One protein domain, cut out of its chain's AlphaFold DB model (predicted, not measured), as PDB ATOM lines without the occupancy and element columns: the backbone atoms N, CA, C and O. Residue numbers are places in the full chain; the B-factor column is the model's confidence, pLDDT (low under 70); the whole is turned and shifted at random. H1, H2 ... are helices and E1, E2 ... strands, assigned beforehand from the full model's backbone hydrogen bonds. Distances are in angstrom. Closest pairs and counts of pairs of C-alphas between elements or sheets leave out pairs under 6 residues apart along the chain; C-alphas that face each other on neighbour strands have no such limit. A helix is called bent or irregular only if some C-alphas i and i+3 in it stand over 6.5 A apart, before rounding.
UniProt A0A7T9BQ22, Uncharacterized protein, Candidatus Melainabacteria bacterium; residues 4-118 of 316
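This is residues 4 to 118 of the 316 residues of an uncharacterized protein of Candidatus Melainabacteria bacterium (UniProt A0A7T9BQ22). A strongly twisted sheet of five strands, E1, E2, E5, E6 and E7, has helices H2, H4 and H5 over one face and no named helix over the other. The hairpin of E6 with the long E7 reaches one end of the longest axis, and the small hairpin of E3 and E4, after H4, the other. The 115 printed residues have five named helices and seven named strands, in the order E1 E2 H1 H2 H3 H4 E3 E4 E5 H5 E6 E7, class mixed. The large sheet is branched, with E1 and E7 parallel and its other neighbour pairs antiparallel. The whole is compact, radius of gyration of the C-alphas 13.6 A, spanning 48 by 29 by 29 A.

Start at E1, residues 4 to 9, which forms an antiparallel hairpin with E2, residues 15 to 20; N 5 and O 18 are 2.9 A apart, within hydrogen-bond range. On the other side of E1 is the parallel E7, residues 106 to 116, with N 6 and O 111 at 2.9 A. Look along E7 for staggered pairing: residues 106 to 110 pair with E6, residues 99 to 103, with N 101 and O 108 at 2.8 A, and residues 113 to 116 with E5, residues 80 to 83, with N 82 and O 114 at 2.9 A. H4, residues 52 to 65, is on this sheet over E1 and E2, at a height of 8.0 A; its closest C-alphas to E2 are those of Gln 54 and Ile 16, 6.0 A. H2, residues 29 to 37, and H5, residues 94 to 97, are on the same face as H4. H2 and H4 only just touch, with 3 pairs of C-alphas within 8 A, the closest being Leu 37 and Gln 62, 6.1 A. H3, residues 41 to 46, touches H4 in a helical hairpin, closest C-alphas Val 45 and Ala 52, 5.6 A. H1, residues 22 to 25, is close to H5 but not clearly touching, closest C-alphas Val 25 and Ser 95, 4.9 A. E3, residues 66 to 68, and E4, residues 73 to 75, form a hairpin with N 67 and O 74 at 2.9 A. Every O i to N i+4 pair is within range in H2 and H3, 8 of 10 in H4, and H1 and H5 are too short for one.

Find C-alpha 4 at (-41.439, -28.824, 3.388), where E1 begins. H4 runs 20.1 A from C-alpha 52 and is irregular, with C-alphas 53 and 56 7.5 A apart. E7 runs 31.1 A to C-alpha 116 at (-55.746, -30.473, -10.022).

The C-alphas of Ala 70 and Gly 105 are farthest apart, 48.8 A. The printed part has no cut and no long link. Confidence is under 70 at residues 70 to 71, 103 to 104 and 117 to 118.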
ATOM      1  N   LEU A   4     -41.636 -28.490   4.796       92.25
ATOM      2  CA  LEU A   4     -41.439 -28.824   3.388       92.25
ATOM      3  C   LEU A   4     -42.790 -29.027   2.708       92.25
ATOM      4  O   LEU A   4     -43.537 -29.946   3.059       92.25
ATOM      5  N   LEU A   5     -43.101 -28.154   1.756       94.56
ATOM      6  CA  LEU A   5     -44.293 -28.247   0.929       94.56
ATOM      7  C   LEU A   5     -43.907 -28.869  -0.414       94.56
ATOM      8  O   LEU A   5     -43.213 -28.250  -1.216       94.56
ATOM      9  N   ASN A   6     -44.353 -30.095  -0.649       92.25
ATOM     10  CA  ASN A   6     -44.197 -30.753  -1.938       92.25
ATOM     11  C   ASN A   6     -45.408 -30.391  -2.787       92.25
ATOM     12  O   ASN A   6     -46.512 -30.758  -2.401       92.25
ATOM     13  N   VAL A   7     -45.214 -29.695  -3.902       94.31
ATOM     14  CA  VAL A   7     -46.319 -29.318  -4.793       94.31
ATOM     15  C   VAL A   7     -46.200 -30.101  -6.083       94.31
ATOM     16  O   VAL A   7     -45.133 -30.104  -6.698       94.31
ATOM     17  N   ALA A   8     -47.275 -30.771  -6.471       90.19
ATOM     18  CA  ALA A   8     -47.336 -31.538  -7.703       90.19
ATOM     19  C   ALA A   8     -48.638 -31.269  -8.446       90.19
ATOM     20  O   ALA A   8     -49.650 -30.961  -7.821       90.19
ATOM     21  N   ASP A   9     -48.626 -31.437  -9.764       88.62
ATOM     22  CA  ASP A   9     -49.877 -31.595 -10.499       88.62
ATOM     23  C   ASP A   9     -50.477 -32.995 -10.257       88.62
ATOM     24  O   ASP A   9     -49.828 -33.906  -9.725       88.62
ATOM     25  N   SER A  10     -51.736 -33.172 -10.644       82.56
ATOM     26  CA  SER A  10     -52.483 -34.429 -10.525       82.56
ATOM     27  C   SER A  10     -51.840 -35.619 -11.247       82.56
ATOM     28  O   SER A  10     -51.972 -36.757 -10.794       82.56
ATOM     29  N   GLN A  11     -51.111 -35.371 -12.337       76.31
ATOM     30  CA  GLN A  11     -50.399 -36.391 -13.110       76.31
ATOM     31  C   GLN A  11     -48.983 -36.662 -12.567       76.31
ATOM     32  O   GLN A  11     -48.321 -37.605 -13.000       76.31
ATOM     33  N   LYS A  12     -48.530 -35.870 -11.585       78.00
ATOM     34  CA  LYS A  12     -47.156 -35.798 -11.067       78.00
ATOM     35  C   LYS A  12     -46.114 -35.533 -12.158       78.00
ATOM     36  O   LYS A  12     -44.957 -35.933 -12.009       78.00
ATOM     37  N   SER A  13     -46.521 -34.861 -13.232       71.50
ATOM     38  CA  SER A  13     -45.659 -34.477 -14.352       71.50
ATOM     39  C   SER A  13     -44.718 -33.342 -13.951       71.50
ATOM     40  O   SER A  13     -43.543 -33.350 -14.316       71.50
ATOM     41  N   HIS A  14     -45.206 -32.421 -13.120       85.75
ATOM     42  CA  HIS A  14     -44.433 -31.369 -12.477       85.75
ATOM     43  C   HIS A  14     -44.431 -31.571 -10.963       85.75
ATOM     44  O   HIS A  14     -45.483 -31.730 -10.344       85.75
ATOM     45  N   LEU A  15     -43.239 -31.562 -10.360       87.94
ATOM     46  CA  LEU A  15     -43.049 -31.722  -8.919       87.94
ATOM     47  C   LEU A  15     -41.977 -30.759  -8.414       87.94
ATOM     48  O   LEU A  15     -40.813 -30.815  -8.819       87.94
ATOM     49  N   ILE A  16     -42.353 -29.945  -7.437       92.62
ATOM     50  CA  ILE A  16     -41.450 -29.022  -6.756       92.62
ATOM     51  C   ILE A  16     -41.444 -29.266  -5.251       92.62
ATOM     52  O   ILE A  16     -42.393 -29.810  -4.683       92.62
ATOM     53  N   VAL A  17     -40.366 -28.844  -4.592       90.69
ATOM     54  CA  VAL A  17     -40.272 -28.846  -3.131       90.69
ATOM     55  C   VAL A  17     -39.946 -27.436  -2.670       90.69
ATOM     56  O   VAL A  17     -38.943 -26.859  -3.083       90.69
ATOM     57  N   LEU A  18     -40.798 -26.899  -1.804       93.38
ATOM     58  CA  LEU A  18     -40.685 -25.553  -1.262       93.38
ATOM     59  C   LEU A  18     -40.341 -25.618   0.226       93.38
ATOM     60  O   LEU A  18     -40.997 -26.320   1.001       93.38
ATOM     61  N   SER A  19     -39.320 -24.865   0.629       93.00
ATOM     62  CA  SER A  19     -38.911 -24.740   2.029       93.00
ATOM     63  C   SER A  19     -39.596 -23.536   2.664       93.00
ATOM     64  O   SER A  19     -39.261 -22.394   2.367       93.00
ATOM     65  N   LEU A  20     -40.573 -23.781   3.539       93.88
ATOM     66  CA  LEU A  20     -41.389 -22.731   4.144       93.88
ATOM     67  C   LEU A  20     -40.932 -22.390   5.564       93.88
ATOM     68  O   LEU A  20     -40.543 -23.252   6.360       93.88
ATOM     69  N   THR A  21     -41.041 -21.107   5.906       92.38
ATOM     70  CA  THR A  21     -40.810 -20.620   7.269       92.38
ATOM     71  C   THR A  21     -42.054 -20.796   8.139       92.38
ATOM     72  O   THR A  21     -43.182 -20.883   7.653       92.38
ATOM     73  N   GLU A  22     -41.866 -20.794   9.461       90.56
ATOM     74  CA  GLU A  22     -42.975 -20.891  10.417       90.56
ATOM     75  C   GLU A  22     -43.959 -19.711  10.310       90.56
ATOM     76  O   GLU A  22     -45.161 -19.884  10.505       90.56
ATOM     77  N   SER A  23     -43.481 -18.515   9.956       90.62
ATOM     78  CA  SER A  23     -44.346 -17.356   9.710       90.62
ATOM     79  C   SER A  23     -45.237 -17.538   8.484       90.62
ATOM     80  O   SER A  23     -46.385 -17.103   8.515       90.62
ATOM     81  N   MET A  24     -44.744 -18.198   7.431       91.19
ATOM     82  CA  MET A  24     -45.521 -18.442   6.212       91.19
ATOM     83  C   MET A  24     -46.644 -19.441   6.485       91.19
ATOM     84  O   MET A  24     -47.808 -19.127   6.277       91.19
ATOM     85  N   VAL A  25     -46.331 -20.603   7.066       92.81
ATOM     86  CA  VAL A  25     -47.331 -21.663   7.313       92.81
ATOM     87  C   VAL A  25     -48.387 -21.300   8.368       92.81
ATOM     88  O   VAL A  25     -49.354 -22.036   8.555       92.81
ATOM     89  N   ASN A  26     -48.213 -20.195   9.094       92.12
ATOM     90  CA  ASN A  26     -49.196 -19.708  10.059       92.12
ATOM     91  C   ASN A  26     -50.276 -18.799   9.453       92.12
ATOM     92  O   ASN A  26     -51.233 -18.481  10.167       92.12
ATOM     93  N   LYS A  27     -50.137 -18.414   8.177       92.19
ATOM     94  CA  LYS A  27     -51.185 -17.752   7.387       92.19
ATOM     95  C   LYS A  27     -52.268 -18.753   6.959       92.19
ATOM     96  O   LYS A  27     -52.117 -19.961   7.187       92.19
ATOM     97  N   SER A  28     -53.358 -18.247   6.376       91.88
ATOM     98  CA  SER A  28     -54.376 -19.095   5.747       91.88
ATOM     99  C   SER A  28     -53.747 -19.914   4.611       91.88
ATOM    100  O   SER A  28     -52.715 -19.532   4.053       91.88
ATOM    101  N   ALA A  29     -54.313 -21.077   4.311       90.62
ATOM    102  CA  ALA A  29     -53.786 -21.955   3.277       90.62
ATOM    103  C   ALA A  29     -53.781 -21.272   1.905       90.62
ATOM    104  O   ALA A  29     -52.795 -21.379   1.176       90.62
ATOM    105  N   ILE A  30     -54.834 -20.508   1.604       90.38
ATOM    106  CA  ILE A  30     -54.948 -19.787   0.338       90.38
ATOM    107  C   ILE A  30     -53.923 -18.650   0.220       90.38
ATOM    108  O   ILE A  30     -53.301 -18.503  -0.830       90.38
ATOM    109  N   ASP A  31     -53.642 -17.924   1.309       90.06
ATOM    110  CA  ASP A  31     -52.597 -16.892   1.314       90.06
ATOM    111  C   ASP A  31     -51.214 -17.501   1.066       90.06
ATOM    112  O   ASP A  31     -50.401 -16.925   0.353       90.06
ATOM    113  N   VAL A  32     -50.928 -18.679   1.634       91.50
ATOM    114  CA  VAL A  32     -49.649 -19.366   1.393       91.50
ATOM    115  C   VAL A  32     -49.529 -19.806  -0.062       91.50
ATOM    116  O   VAL A  32     -48.452 -19.691  -0.645       91.50
ATOM    117  N   VAL A  33     -50.618 -20.289  -0.661       92.25
ATOM    118  CA  VAL A  33     -50.655 -20.621  -2.089       92.25
ATOM    119  C   VAL A  33     -50.353 -19.378  -2.928       92.25
ATOM    120  O   VAL A  33     -49.449 -19.430  -3.758       92.25
ATOM    121  N   PHE A  34     -51.012 -18.246  -2.676       89.94
ATOM    122  CA  PHE A  34     -50.743 -16.992  -3.389       89.94
ATOM    123  C   PHE A  34     -49.321 -16.466  -3.173       89.94
ATOM    124  O   PHE A  34     -48.634 -16.132  -4.133       89.94
ATOM    125  N   ASP A  35     -48.851 -16.425  -1.930       89.62
ATOM    126  CA  ASP A  35     -47.543 -15.864  -1.591       89.62
ATOM    127  C   ASP A  35     -46.389 -16.693  -2.156       89.62
ATOM    128  O   ASP A  35     -45.340 -16.145  -2.482       89.62
ATOM    129  N   VAL A  36     -46.550 -18.017  -2.230       91.94
ATOM    130  CA  VAL A  36     -45.460 -18.912  -2.627       91.94
ATOM    131  C   VAL A  36     -45.587 -19.335  -4.077       91.94
ATOM    132  O   VAL A  36     -44.617 -19.246  -4.819       91.94
ATOM    133  N   LEU A  37     -46.764 -19.785  -4.506       91.88
ATOM    134  CA  LEU A  37     -46.971 -20.181  -5.895       91.88
ATOM    135  C   LEU A  37     -47.280 -18.979  -6.790       91.88
ATOM    136  O   LEU A  37     -47.062 -19.077  -7.987       91.88
ATOM    137  N   GLY A  38     -47.724 -17.835  -6.269       89.00
ATOM    138  CA  GLY A  38     -47.914 -16.615  -7.068       89.00
ATOM    139  C   GLY A  38     -46.667 -15.729  -7.182       89.00
ATOM    140  O   GLY A  38     -46.658 -14.773  -7.960       89.00
ATOM    141  N   ALA A  39     -45.604 -16.029  -6.430       91.50
ATOM    142  CA  ALA A  39     -44.372 -15.246  -6.425       91.50
ATOM    143  C   ALA A  39     -43.488 -15.477  -7.661       91.50
ATOM    144  O   ALA A  39     -43.578 -16.472  -8.378       91.50
ATOM    145  N   ASP A  40     -42.579 -14.534  -7.890       91.44
ATOM    146  CA  ASP A  40     -41.558 -14.625  -8.927       91.44
ATOM    147  C   ASP A  40     -40.536 -15.734  -8.605       91.44
ATOM    148  O   ASP A  40     -39.966 -15.785  -7.510       91.44
ATOM    149  N   ALA A  41     -40.300 -16.636  -9.562       89.50
ATOM    150  CA  ALA A  41     -39.489 -17.837  -9.353       89.50
ATOM    151  C   ALA A  41     -38.035 -17.496  -8.993       89.50
ATOM    152  O   ALA A  41     -37.416 -18.140  -8.146       89.50
ATOM    153  N   GLU A  42     -37.488 -16.463  -9.628       89.56
ATOM    154  CA  GLU A  42     -36.134 -15.976  -9.420       89.56
ATOM    155  C   GLU A  42     -35.963 -15.407  -7.999       89.56
ATOM    156  O   GLU A  42     -34.924 -15.614  -7.362       89.56
ATOM    157  N   THR A  43     -37.005 -14.767  -7.464       91.75
ATOM    158  CA  THR A  43     -37.063 -14.304  -6.071       91.75
ATOM    159  C   THR A  43     -37.067 -15.477  -5.087       91.75
ATOM    160  O   THR A  43     -36.255 -15.496  -4.163       91.75
ATOM    161  N   LEU A  44     -37.887 -16.505  -5.323       92.25
ATOM    162  CA  LEU A  44     -37.951 -17.689  -4.454       92.25
ATOM    163  C   LEU A  44     -36.644 -18.488  -4.423       92.25
ATOM    164  O   LEU A  44     -36.284 -19.041  -3.385       92.25
ATOM    165  N   VAL A  45     -35.922 -18.545  -5.545       92.94
ATOM    166  CA  VAL A  45     -34.594 -19.178  -5.604       92.94
ATOM    167  C   VAL A  45     -33.580 -18.386  -4.787       92.94
ATOM    168  O   VAL A  45     -32.782 -18.969  -4.056       92.94
ATOM    169  N   LYS A  46     -33.614 -17.052  -4.880       93.50
ATOM    170  CA  LYS A  46     -32.733 -16.171  -4.105       93.50
ATOM    171  C   LYS A  46     -32.992 -16.267  -2.599       93.50
ATOM    172  O   LYS A  46     -32.053 -16.139  -1.820       93.50
ATOM    173  N   GLU A  47     -34.244 -16.474  -2.204       91.69
ATOM    174  CA  GLU A  47     -34.659 -16.656  -0.808       91.69
ATOM    175  C   GLU A  47     -34.491 -18.098  -0.300       91.69
ATOM    176  O   GLU A  47     -34.854 -18.388   0.837       91.69
ATOM    177  N   GLU A  48     -33.931 -18.998  -1.117       91.50
ATOM    178  CA  GLU A  48     -33.736 -20.421  -0.798       91.50
ATOM    179  C   GLU A  48     -35.047 -21.177  -0.487       91.50
ATOM    180  O   GLU A  48     -35.040 -22.248   0.123       91.50
ATOM    181  N   ILE A  49     -36.186 -20.647  -0.947       92.56
ATOM    182  CA  ILE A  49     -37.507 -21.279  -0.823       92.56
ATOM    183  C   ILE A  49     -37.687 -22.331  -1.924       92.56
ATOM    184  O   ILE A  49     -38.165 -23.428  -1.638       92.56
ATOM    185  N   LEU A  50     -37.281 -22.016  -3.160       94.38
ATOM    186  CA  LEU A  50     -37.346 -22.897  -4.332       94.38
ATOM    187  C   LEU A  50     -35.938 -23.317  -4.774       94.38
ATOM    188  O   LEU A  50     -35.021 -22.501  -4.849       94.38
ATOM    189  N   LEU A  51     -35.757 -24.586  -5.142       87.19
ATOM    190  CA  LEU A  51     -34.492 -25.052  -5.709       87.19
ATOM    191  C   LEU A  51     -34.317 -24.543  -7.147       87.19
ATOM    192  O   LEU A  51     -35.208 -24.695  -7.979       87.19
ATOM    193  N   ALA A  52     -33.131 -24.027  -7.488       85.31
ATOM    194  CA  ALA A  52     -32.844 -23.476  -8.821       85.31
ATOM    195  C   ALA A  52     -33.115 -24.460  -9.980       85.31
ATOM    196  O   ALA A  52     -33.495 -24.047 -11.073       85.31
ATOM    197  N   GLY A  53     -32.960 -25.768  -9.742       83.56
ATOM    198  CA  GLY A  53     -33.259 -26.811 -10.729       83.56
ATOM    199  C   GLY A  53     -34.753 -27.036 -10.995       83.56
ATOM    200  O   GLY A  53     -35.087 -27.707 -11.961       83.56
ATOM    201  N   GLN A  54     -35.642 -26.480 -10.167       89.25
ATOM    202  CA  GLN A  54     -37.092 -26.696 -10.216       89.25
ATOM    203  C   GLN A  54     -37.866 -25.506 -10.800       89.25
ATOM    204  O   GLN A  54     -39.092 -25.523 -10.828       89.25
ATOM    205  N   VAL A  55     -37.178 -24.474 -11.304       88.75
ATOM    206  CA  VAL A  55     -37.818 -23.268 -11.864       88.75
ATOM    207  C   VAL A  55     -38.742 -23.591 -13.044       88.75
ATOM    208  O   VAL A  55     -39.783 -22.955 -13.197       88.75
ATOM    209  N   GLY A  56     -38.385 -24.578 -13.874       80.62
ATOM    210  CA  GLY A  56     -39.216 -25.013 -15.001       80.62
ATOM    211  C   GLY A  56     -40.557 -25.590 -14.546       80.62
ATOM    212  O   GLY A  56     -41.605 -25.098 -14.961       80.62
ATOM    213  N   ASP A  57     -40.512 -26.569 -13.641       83.12
ATOM    214  CA  ASP A  57     -41.702 -27.210 -13.066       83.12
ATOM    215  C   ASP A  57     -42.528 -26.232 -12.231       83.12
ATOM    216  O   ASP A  57     -43.754 -26.240 -12.300       83.12
ATOM    217  N   PHE A  58     -41.868 -25.325 -11.508       91.69
ATOM    218  CA  PHE A  58     -42.537 -24.246 -10.790       91.69
ATOM    219  C   PHE A  58     -43.355 -23.382 -11.751       91.69
ATOM    220  O   PHE A  58     -44.554 -23.237 -11.554       91.69
ATOM    221  N   LYS A  59     -42.756 -22.876 -12.840       88.94
ATOM    222  CA  LYS A  59     -43.473 -22.054 -13.832       88.94
ATOM    223  C   LYS A  59     -44.606 -22.819 -14.525       88.94
ATOM    224  O   LYS A  59     -45.597 -22.198 -14.906       88.94
ATOM    225  N   ALA A  60     -44.481 -24.135 -14.697       83.06
ATOM    226  CA  ALA A  60     -45.559 -24.968 -15.224       83.06
ATOM    227  C   ALA A  60     -46.736 -25.052 -14.238       83.06
ATOM    228  O   ALA A  60     -47.871 -24.776 -14.620       83.06
ATOM    229  N   LEU A  61     -46.457 -25.306 -12.956       87.88
ATOM    230  CA  LEU A  61     -47.463 -25.292 -11.889       87.88
ATOM    231  C   LEU A  61     -48.094 -23.905 -11.703       87.88
ATOM    232  O   LEU A  61     -49.301 -23.810 -11.522       87.88
ATOM    233  N   GLN A  62     -47.326 -22.818 -11.817       91.38
ATOM    234  CA  GLN A  62     -47.874 -21.458 -11.772       91.38
ATOM    235  C   GLN A  62     -48.874 -21.207 -12.893       91.38
ATOM    236  O   GLN A  62     -49.928 -20.633 -12.652       91.38
ATOM    237  N   LYS A  63     -48.548 -21.639 -14.116       86.94
ATOM    238  CA  LYS A  63     -49.458 -21.534 -15.260       86.94
ATOM    239  C   LYS A  63     -50.685 -22.417 -15.106       86.94
ATOM    240  O   LYS A  63     -51.702 -22.093 -15.693       86.94
ATOM    241  N   LEU A  64     -50.588 -23.526 -14.379       85.88
ATOM    242  CA  LEU A  64     -51.745 -24.356 -14.070       85.88
ATOM    243  C   LEU A  64     -52.659 -23.656 -13.060       85.88
ATOM    244  O   LEU A  64     -53.866 -23.664 -13.240       85.88
ATOM    245  N   VAL A  65     -52.083 -23.053 -12.019       88.44
ATOM    246  CA  VAL A  65     -52.834 -22.498 -10.887       88.44
ATOM    247  C   VAL A  65     -53.376 -21.098 -11.158       88.44
ATOM    248  O   VAL A  65     -54.497 -20.801 -10.763       88.44
ATOM    249  N   PHE A  66     -52.586 -20.222 -11.776       89.25
ATOM    250  CA  PHE A  66     -52.886 -18.795 -11.841       89.25
ATOM    251  C   PHE A  66     -53.155 -18.307 -13.259       89.25
ATOM    252  O   PHE A  66     -52.601 -18.803 -14.246       89.25
ATOM    253  N   ASP A  67     -53.971 -17.268 -13.343       84.75
ATOM    254  CA  ASP A  67     -54.097 -16.418 -14.516       84.75
ATOM    255  C   ASP A  67     -53.913 -14.945 -14.123       84.75
ATOM    256  O   ASP A  67     -53.797 -14.602 -12.940       84.75
ATOM    257  N   ARG A  68     -53.766 -14.071 -15.119       79.81
ATOM    258  CA  ARG A  68     -53.505 -12.648 -14.908       79.81
ATOM    259  C   ARG A  68     -54.428 -11.798 -15.764       79.81
ATOM    260  O   ARG A  68     -54.423 -11.912 -16.986       79.81
ATOM    261  N   ASP A  69     -55.114 -10.868 -15.118       73.00
ATOM    262  CA  ASP A  69     -55.965  -9.874 -15.762       73.00
ATOM    263  C   ASP A  69     -55.467  -8.441 -15.490       73.00
ATOM    264  O   ASP A  69     -54.322  -8.206 -15.081       73.00
ATOM    265  N   ALA A  70     -56.330  -7.457 -15.753       55.75
ATOM    266  CA  ALA A  70     -56.058  -6.048 -15.488       55.75
ATOM    267  C   ALA A  70     -56.016  -5.694 -13.985       55.75
ATOM    268  O   ALA A  70     -55.525  -4.618 -13.639       55.75
ATOM    269  N   GLN A  71     -56.525  -6.561 -13.102       60.03
ATOM    270  CA  GLN A  71     -56.613  -6.351 -11.655       60.03
ATOM    271  C   GLN A  71     -55.486  -7.049 -10.884       60.03
ATOM    272  O   GLN A  71     -55.125  -6.600  -9.796       60.03
ATOM    273  N   GLY A  72     -54.873  -8.090 -11.449       75.44
ATOM    274  CA  GLY A  72     -53.699  -8.727 -10.872       75.44
ATOM    275  C   GLY A  72     -53.576 -10.204 -11.215       75.44
ATOM    276  O   GLY A  72     -53.998 -10.663 -12.269       75.44
ATOM    277  N   LEU A  73     -52.904 -10.939 -10.333       83.06
ATOM    278  CA  LEU A  73     -52.804 -12.392 -10.403       83.06
ATOM    279  C   LEU A  73     -53.971 -12.993  -9.613       83.06
ATOM    280  O   LEU A  73     -54.190 -12.577  -8.476       83.06
ATOM    281  N   PHE A  74     -54.668 -13.977 -10.171       84.69
ATOM    282  CA  PHE A  74     -55.744 -14.702  -9.492       84.69
ATOM    283  C   PHE A  74     -55.631 -16.209  -9.746       84.69
ATOM    284  O   PHE A  74     -54.961 -16.634 -10.689       84.69
ATOM    285  N   ILE A  75     -56.225 -17.023  -8.871       84.81
ATOM    286  CA  ILE A  75     -56.279 -18.482  -9.045       84.81
ATOM    287  C   ILE A  75     -57.374 -18.790 -10.060       84.81
ATOM    288  O   ILE A  75     -58.470 -18.254  -9.944       84.81
ATOM    289  N   ARG A  76     -57.069 -19.635 -11.042       83.31
ATOM    290  CA  ARG A  76     -58.022 -20.050 -12.074       83.31
ATOM    291  C   ARG A  76     -59.219 -20.769 -11.461       83.31
ATOM    292  O   ARG A  76     -59.073 -21.523 -10.497       83.31
ATOM    293  N   ASP A  77     -60.377 -20.585 -12.077       74.69
ATOM    294  CA  ASP A  77     -61.578 -21.317 -11.700       74.69
ATOM    295  C   ASP A  77     -61.406 -22.820 -11.960       74.69
ATOM    296  O   ASP A  77     -60.747 -23.240 -12.914       74.69
ATOM    297  N   GLY A  78     -61.969 -23.642 -11.072       77.31
ATOM    298  CA  GLY A  78     -61.869 -25.103 -11.159       77.31
ATOM    299  C   GLY A  78     -60.507 -25.685 -10.755       77.31
ATOM    300  O   GLY A  78     -60.238 -26.851 -11.050       77.31
ATOM    301  N   ILE A  79     -59.644 -24.900 -10.095       85.81
ATOM    302  CA  ILE A  79     -58.431 -25.415  -9.453       85.81
ATOM    303  C   ILE A  79     -58.763 -25.930  -8.056       85.81
ATOM    304  O   ILE A  79     -59.135 -25.179  -7.156       85.81
ATOM    305  N   GLU A  80     -58.543 -27.221  -7.865       89.44
ATOM    306  CA  GLU A  80     -58.645 -27.889  -6.580       89.44
ATOM    307  C   GLU A  80     -57.258 -28.092  -5.969       89.44
ATOM    308  O   GLU A  80     -56.292 -28.497  -6.629       89.44
ATOM    309  N   PHE A  81     -57.178 -27.844  -4.665       92.31
ATOM    310  CA  PHE A  81     -55.982 -28.071  -3.874       92.31
ATOM    311  C   PHE A  81     -56.240 -29.189  -2.880       92.31
ATOM    312  O   PHE A  81     -57.111 -29.085  -2.022       92.31
ATOM    313  N   ASN A  82     -55.424 -30.230  -2.951       92.56
ATOM    314  CA  ASN A  82     -55.509 -31.379  -2.067       92.56
ATOM    315  C   ASN A  82     -54.247 -31.475  -1.215       92.56
ATOM    316  O   ASN A  82     -53.151 -31.626  -1.747       92.56
ATOM    317  N   ALA A  83     -54.383 -31.426   0.109       92.81
ATOM    318  CA  ALA A  83     -53.283 -31.601   1.047       92.81
ATOM    319  C   ALA A  83     -53.298 -32.988   1.703       92.81
ATOM    320  O   ALA A  83     -54.207 -33.353   2.450       92.81
ATOM    321  N   ASN A  84     -52.247 -33.766   1.446       88.69
ATOM    322  CA  ASN A  84     -52.095 -35.164   1.858       88.69
ATOM    323  C   ASN A  84     -53.319 -36.023   1.484       88.69
ATOM    324  O   ASN A  84     -53.748 -36.870   2.269       88.69
ATOM    325  N   GLY A  85     -53.889 -35.772   0.302       81.31
ATOM    326  CA  GLY A  85     -55.042 -36.503  -0.227       81.31
ATOM    327  C   GLY A  85     -56.408 -36.079   0.321       81.31
ATOM    328  O   GLY A  85     -57.362 -36.814   0.112       81.31
ATOM    329  N   ASN A  86     -56.506 -34.943   1.018       85.06
ATOM    330  CA  ASN A  86     -57.784 -34.363   1.443       85.06
ATOM    331  C   ASN A  86     -57.910 -32.927   0.937       85.06
ATOM    332  O   ASN A  86     -56.892 -32.235   0.855       85.06
ATOM    333  N   ASP A  87     -59.139 -32.464   0.719       86.31
ATOM    334  CA  ASP A  87     -59.415 -31.084   0.318       86.31
ATOM    335  C   ASP A  87     -58.741 -30.084   1.262       86.31
ATOM    336  O   ASP A  87     -58.841 -30.151   2.497       86.31
ATOM    337  N   LEU A  88     -58.021 -29.136   0.669       90.88
ATOM    338  CA  LEU A  88     -57.377 -28.068   1.404       90.88
ATOM    339  C   LEU A  88     -58.427 -27.029   1.800       90.88
ATOM    340  O   LEU A  88     -58.957 -26.315   0.959       90.88
ATOM    341  N   ASN A  89     -58.678 -26.889   3.101       87.25
ATOM    342  CA  ASN A  89     -59.500 -25.794   3.607       87.25
ATOM    343  C   ASN A  89     -58.750 -24.450   3.428       87.25
ATOM    344  O   ASN A  89     -57.709 -24.274   4.071       87.25
ATOM    345  N   PRO A  90     -59.263 -23.510   2.610       86.62
ATOM    346  CA  PRO A  90     -58.550 -22.284   2.245       86.62
ATOM    347  C   PRO A  90     -58.365 -21.320   3.427       86.62
ATOM    348  O   PRO A  90     -57.307 -20.699   3.548       86.62
ATOM    349  N   ASP A  91     -59.341 -21.257   4.336       88.00
ATOM    350  CA  ASP A  91     -59.364 -20.331   5.477       88.00
ATOM    351  C   ASP A  91     -58.581 -20.854   6.688       88.00
ATOM    352  O   ASP A  91     -58.196 -20.112   7.602       88.00
ATOM    353  N   ALA A  92     -58.343 -22.164   6.737       88.19
ATOM    354  CA  ALA A  92     -57.572 -22.777   7.799       88.19
ATOM    355  C   ALA A  92     -56.083 -22.428   7.677       88.19
ATOM    356  O   ALA A  92     -55.533 -22.265   6.593       88.19
ATOM    357  N   LYS A  93     -55.384 -22.375   8.817       93.12
ATOM    358  CA  LYS A  93     -53.925 -22.207   8.813       93.12
ATOM    359  C   LYS A  93     -53.251 -23.339   8.046       93.12
ATOM    360  O   LYS A  93     -53.471 -24.504   8.389       93.12
ATOM    361  N   MET A  94     -52.339 -22.996   7.137       93.50
ATOM    362  CA  MET A  94     -51.615 -23.974   6.318       93.50
ATOM    363  C   MET A  94     -50.870 -25.014   7.173       93.50
ATOM    364  O   MET A  94     -50.783 -26.186   6.819       93.50
ATOM    365  N   SER A  95     -50.387 -24.625   8.355       92.69
ATOM    366  CA  SER A  95     -49.694 -25.502   9.305       92.69
ATOM    367  C   SER A  95     -50.517 -26.701   9.790       92.69
ATOM    368  O   SER A  95     -49.915 -27.679  10.239       92.69
ATOM    369  N   LYS A  96     -51.856 -26.665   9.689       90.69
ATOM    370  CA  LYS A  96     -52.732 -27.809  10.003       90.69
ATOM    371  C   LYS A  96     -52.625 -28.933   8.973       90.69
ATOM    372  O   LYS A  96     -52.835 -30.087   9.326       90.69
ATOM    373  N   SER A  97     -52.252 -28.598   7.744       91.06
ATOM    374  CA  SER A  97     -52.080 -29.540   6.638       91.06
ATOM    375  C   SER A  97     -50.712 -30.227   6.652       91.06
ATOM    376  O   SER A  97     -50.428 -31.065   5.806       91.06
ATOM    377  N   PHE A  98     -49.834 -29.900   7.603       91.62
ATOM    378  CA  PHE A  98     -48.515 -30.515   7.710       91.62
ATOM    379  C   PHE A  98     -48.507 -31.690   8.687       91.62
ATOM    380  O   PHE A  98     -48.877 -31.553   9.854       91.62
ATOM    381  N   VAL A  99     -47.960 -32.817   8.238       88.50
ATOM    382  CA  VAL A  99     -47.712 -34.003   9.062       88.50
ATOM    383  C   VAL A  99     -46.251 -34.067   9.496       88.50
ATOM    384  O   VAL A  99     -45.358 -33.566   8.812       88.50
ATOM    385  N   VAL A 100     -45.989 -34.671  10.653       87.44
ATOM    386  CA  VAL A 100     -44.615 -34.907  11.118       87.44
ATOM    387  C   VAL A 100     -44.008 -36.044  10.302       87.44
ATOM    388  O   VAL A 100     -44.623 -37.097  10.142       87.44
ATOM    389  N   ALA A 101     -42.798 -35.829   9.799       78.75
ATOM    390  CA  ALA A 101     -42.028 -36.800   9.045       78.75
ATOM    391  C   ALA A 101     -40.598 -36.879   9.594       78.75
ATOM    392  O   ALA A 101     -40.049 -35.901  10.101       78.75
ATOM    393  N   GLN A 102     -39.991 -38.058   9.464       79.19
ATOM    394  CA  GLN A 102     -38.604 -38.303   9.844       79.19
ATOM    395  C   GLN A 102     -37.786 -38.698   8.626       79.19
ATOM    396  O   GLN A 102     -38.186 -39.553   7.836       79.19
ATOM    397  N   LYS A 103     -36.613 -38.083   8.486       65.25
ATOM    398  CA  LYS A 103     -35.604 -38.485   7.506       65.25
ATOM    399  C   LYS A 103     -34.240 -38.345   8.160       65.25
ATOM    400  O   LYS A 103     -33.931 -37.297   8.715       65.25
ATOM    401  N   GLU A 104     -33.464 -39.428   8.143       64.50
ATOM    402  CA  GLU A 104     -32.093 -39.465   8.681       64.50
ATOM    403  C   GLU A 104     -31.969 -38.981  10.144       64.50
ATOM    404  O   GLU A 104     -30.963 -38.402  10.542       64.50
ATOM    405  N   GLY A 105     -32.997 -39.223  10.968       71.50
ATOM    406  CA  GLY A 105     -33.002 -38.864  12.393       71.50
ATOM    407  C   GLY A 105     -33.348 -37.403  12.705       71.50
ATOM    408  O   GLY A 105     -33.281 -37.013  13.867       71.50
ATOM    409  N   MET A 106     -33.738 -36.605  11.703       72.94
ATOM    410  CA  MET A 106     -34.260 -35.251  11.898       72.94
ATOM    411  C   MET A 106     -35.777 -35.209  11.691       72.94
ATOM    412  O   MET A 106     -36.291 -35.683  10.672       72.94
ATOM    413  N   ASP A 107     -36.475 -34.610  12.658       81.56
ATOM    414  CA  ASP A 107     -37.906 -34.325  12.577       81.56
ATOM    415  C   ASP A 107     -38.146 -33.077  11.722       81.56
ATOM    416  O   ASP A 107     -37.617 -31.991  11.988       81.56
ATOM    417  N   TYR A 108     -38.999 -33.217  10.715       84.62
ATOM    418  CA  TYR A 108     -39.501 -32.104   9.919       84.62
ATOM    419  C   TYR A 108     -41.003 -32.251   9.705       84.62
ATOM    420  O   TYR A 108     -41.611 -33.278  10.007       84.62
ATOM    421  N   LYS A 109     -41.629 -31.186   9.218       87.81
ATOM    422  CA  LYS A 109     -43.041 -31.189   8.858       87.81
ATOM    423  C   LYS A 109     -43.164 -31.206   7.346       87.81
ATOM    424  O   LYS A 109     -42.535 -30.393   6.675       87.81
ATOM    425  N   ARG A 110     -43.984 -32.108   6.812       91.69
ATOM    426  CA  ARG A 110     -44.221 -32.258   5.375       91.69
ATOM    427  C   ARG A 110     -45.695 -32.076   5.040       91.69
ATOM    428  O   ARG A 110     -46.547 -32.553   5.782       91.69
ATOM    429  N   CYS A 111     -45.977 -31.437   3.916       91.12
ATOM    430  CA  CYS A 111     -47.295 -31.412   3.292       91.12
ATOM    431  C   CYS A 111     -47.132 -31.802   1.822       91.12
ATOM    432  O   CYS A 111     -46.270 -31.251   1.138       91.12
ATOM    433  N   GLU A 112     -47.929 -32.755   1.347       91.75
ATOM    434  CA  GLU A 112     -48.072 -33.040  -0.083       91.75
ATOM    435  C   GLU A 112     -49.276 -32.264  -0.604       91.75
ATOM    436  O   GLU A 112     -50.401 -32.580  -0.243       91.75
ATOM    437  N   LEU A 113     -49.030 -31.224  -1.390       94.19
ATOM    438  CA  LEU A 113     -50.048 -30.421  -2.043       94.19
ATOM    439  C   LEU A 113     -50.167 -30.863  -3.499       94.19
ATOM    440  O   LEU A 113     -49.258 -30.647  -4.300       94.19
ATOM    441  N   THR A 114     -51.288 -31.473  -3.842       93.75
ATOM    442  CA  THR A 114     -51.631 -31.787  -5.224       93.75
ATOM    443  C   THR A 114     -52.529 -30.686  -5.760       93.75
ATOM    444  O   THR A 114     -53.507 -30.315  -5.111       93.75
ATOM    445  N   VAL A 115     -52.187 -30.178  -6.937       90.25
ATOM    446  CA  VAL A 115     -52.991 -29.235  -7.702       90.25
ATOM    447  C   VAL A 115     -53.643 -29.997  -8.846       90.25
ATOM    448  O   VAL A 115     -52.957 -30.582  -9.686       90.25
ATOM    449  N   SER A 116     -54.965 -29.970  -8.897       85.06
ATOM    450  CA  SER A 116     -55.746 -30.473 -10.022       85.06
ATOM    451  C   SER A 116     -56.535 -29.319 -10.615       85.06
ATOM    452  O   SER A 116     -57.312 -28.685  -9.918       85.06
ATOM    453  N   GLY A 117     -56.341 -29.043 -11.903       67.94
ATOM    454  CA  GLY A 117     -57.390 -28.389 -12.686       67.94
ATOM    455  C   GLY A 117     -58.368 -29.437 -13.197       67.94
ATOM    456  O   GLY A 117     -58.030 -30.627 -13.200       67.94
ATOM    457  N   MET A 118     -59.544 -29.015 -13.663       50.00
ATOM    458  CA  MET A 118     -60.479 -29.853 -14.428       50.00
ATOM    459  C   MET A 118     -59.867 -30.336 -15.765       50.00
ATOM    460  O   MET A 118     -60.350 -29.998 -16.829       50.00
TER     461      MET A 118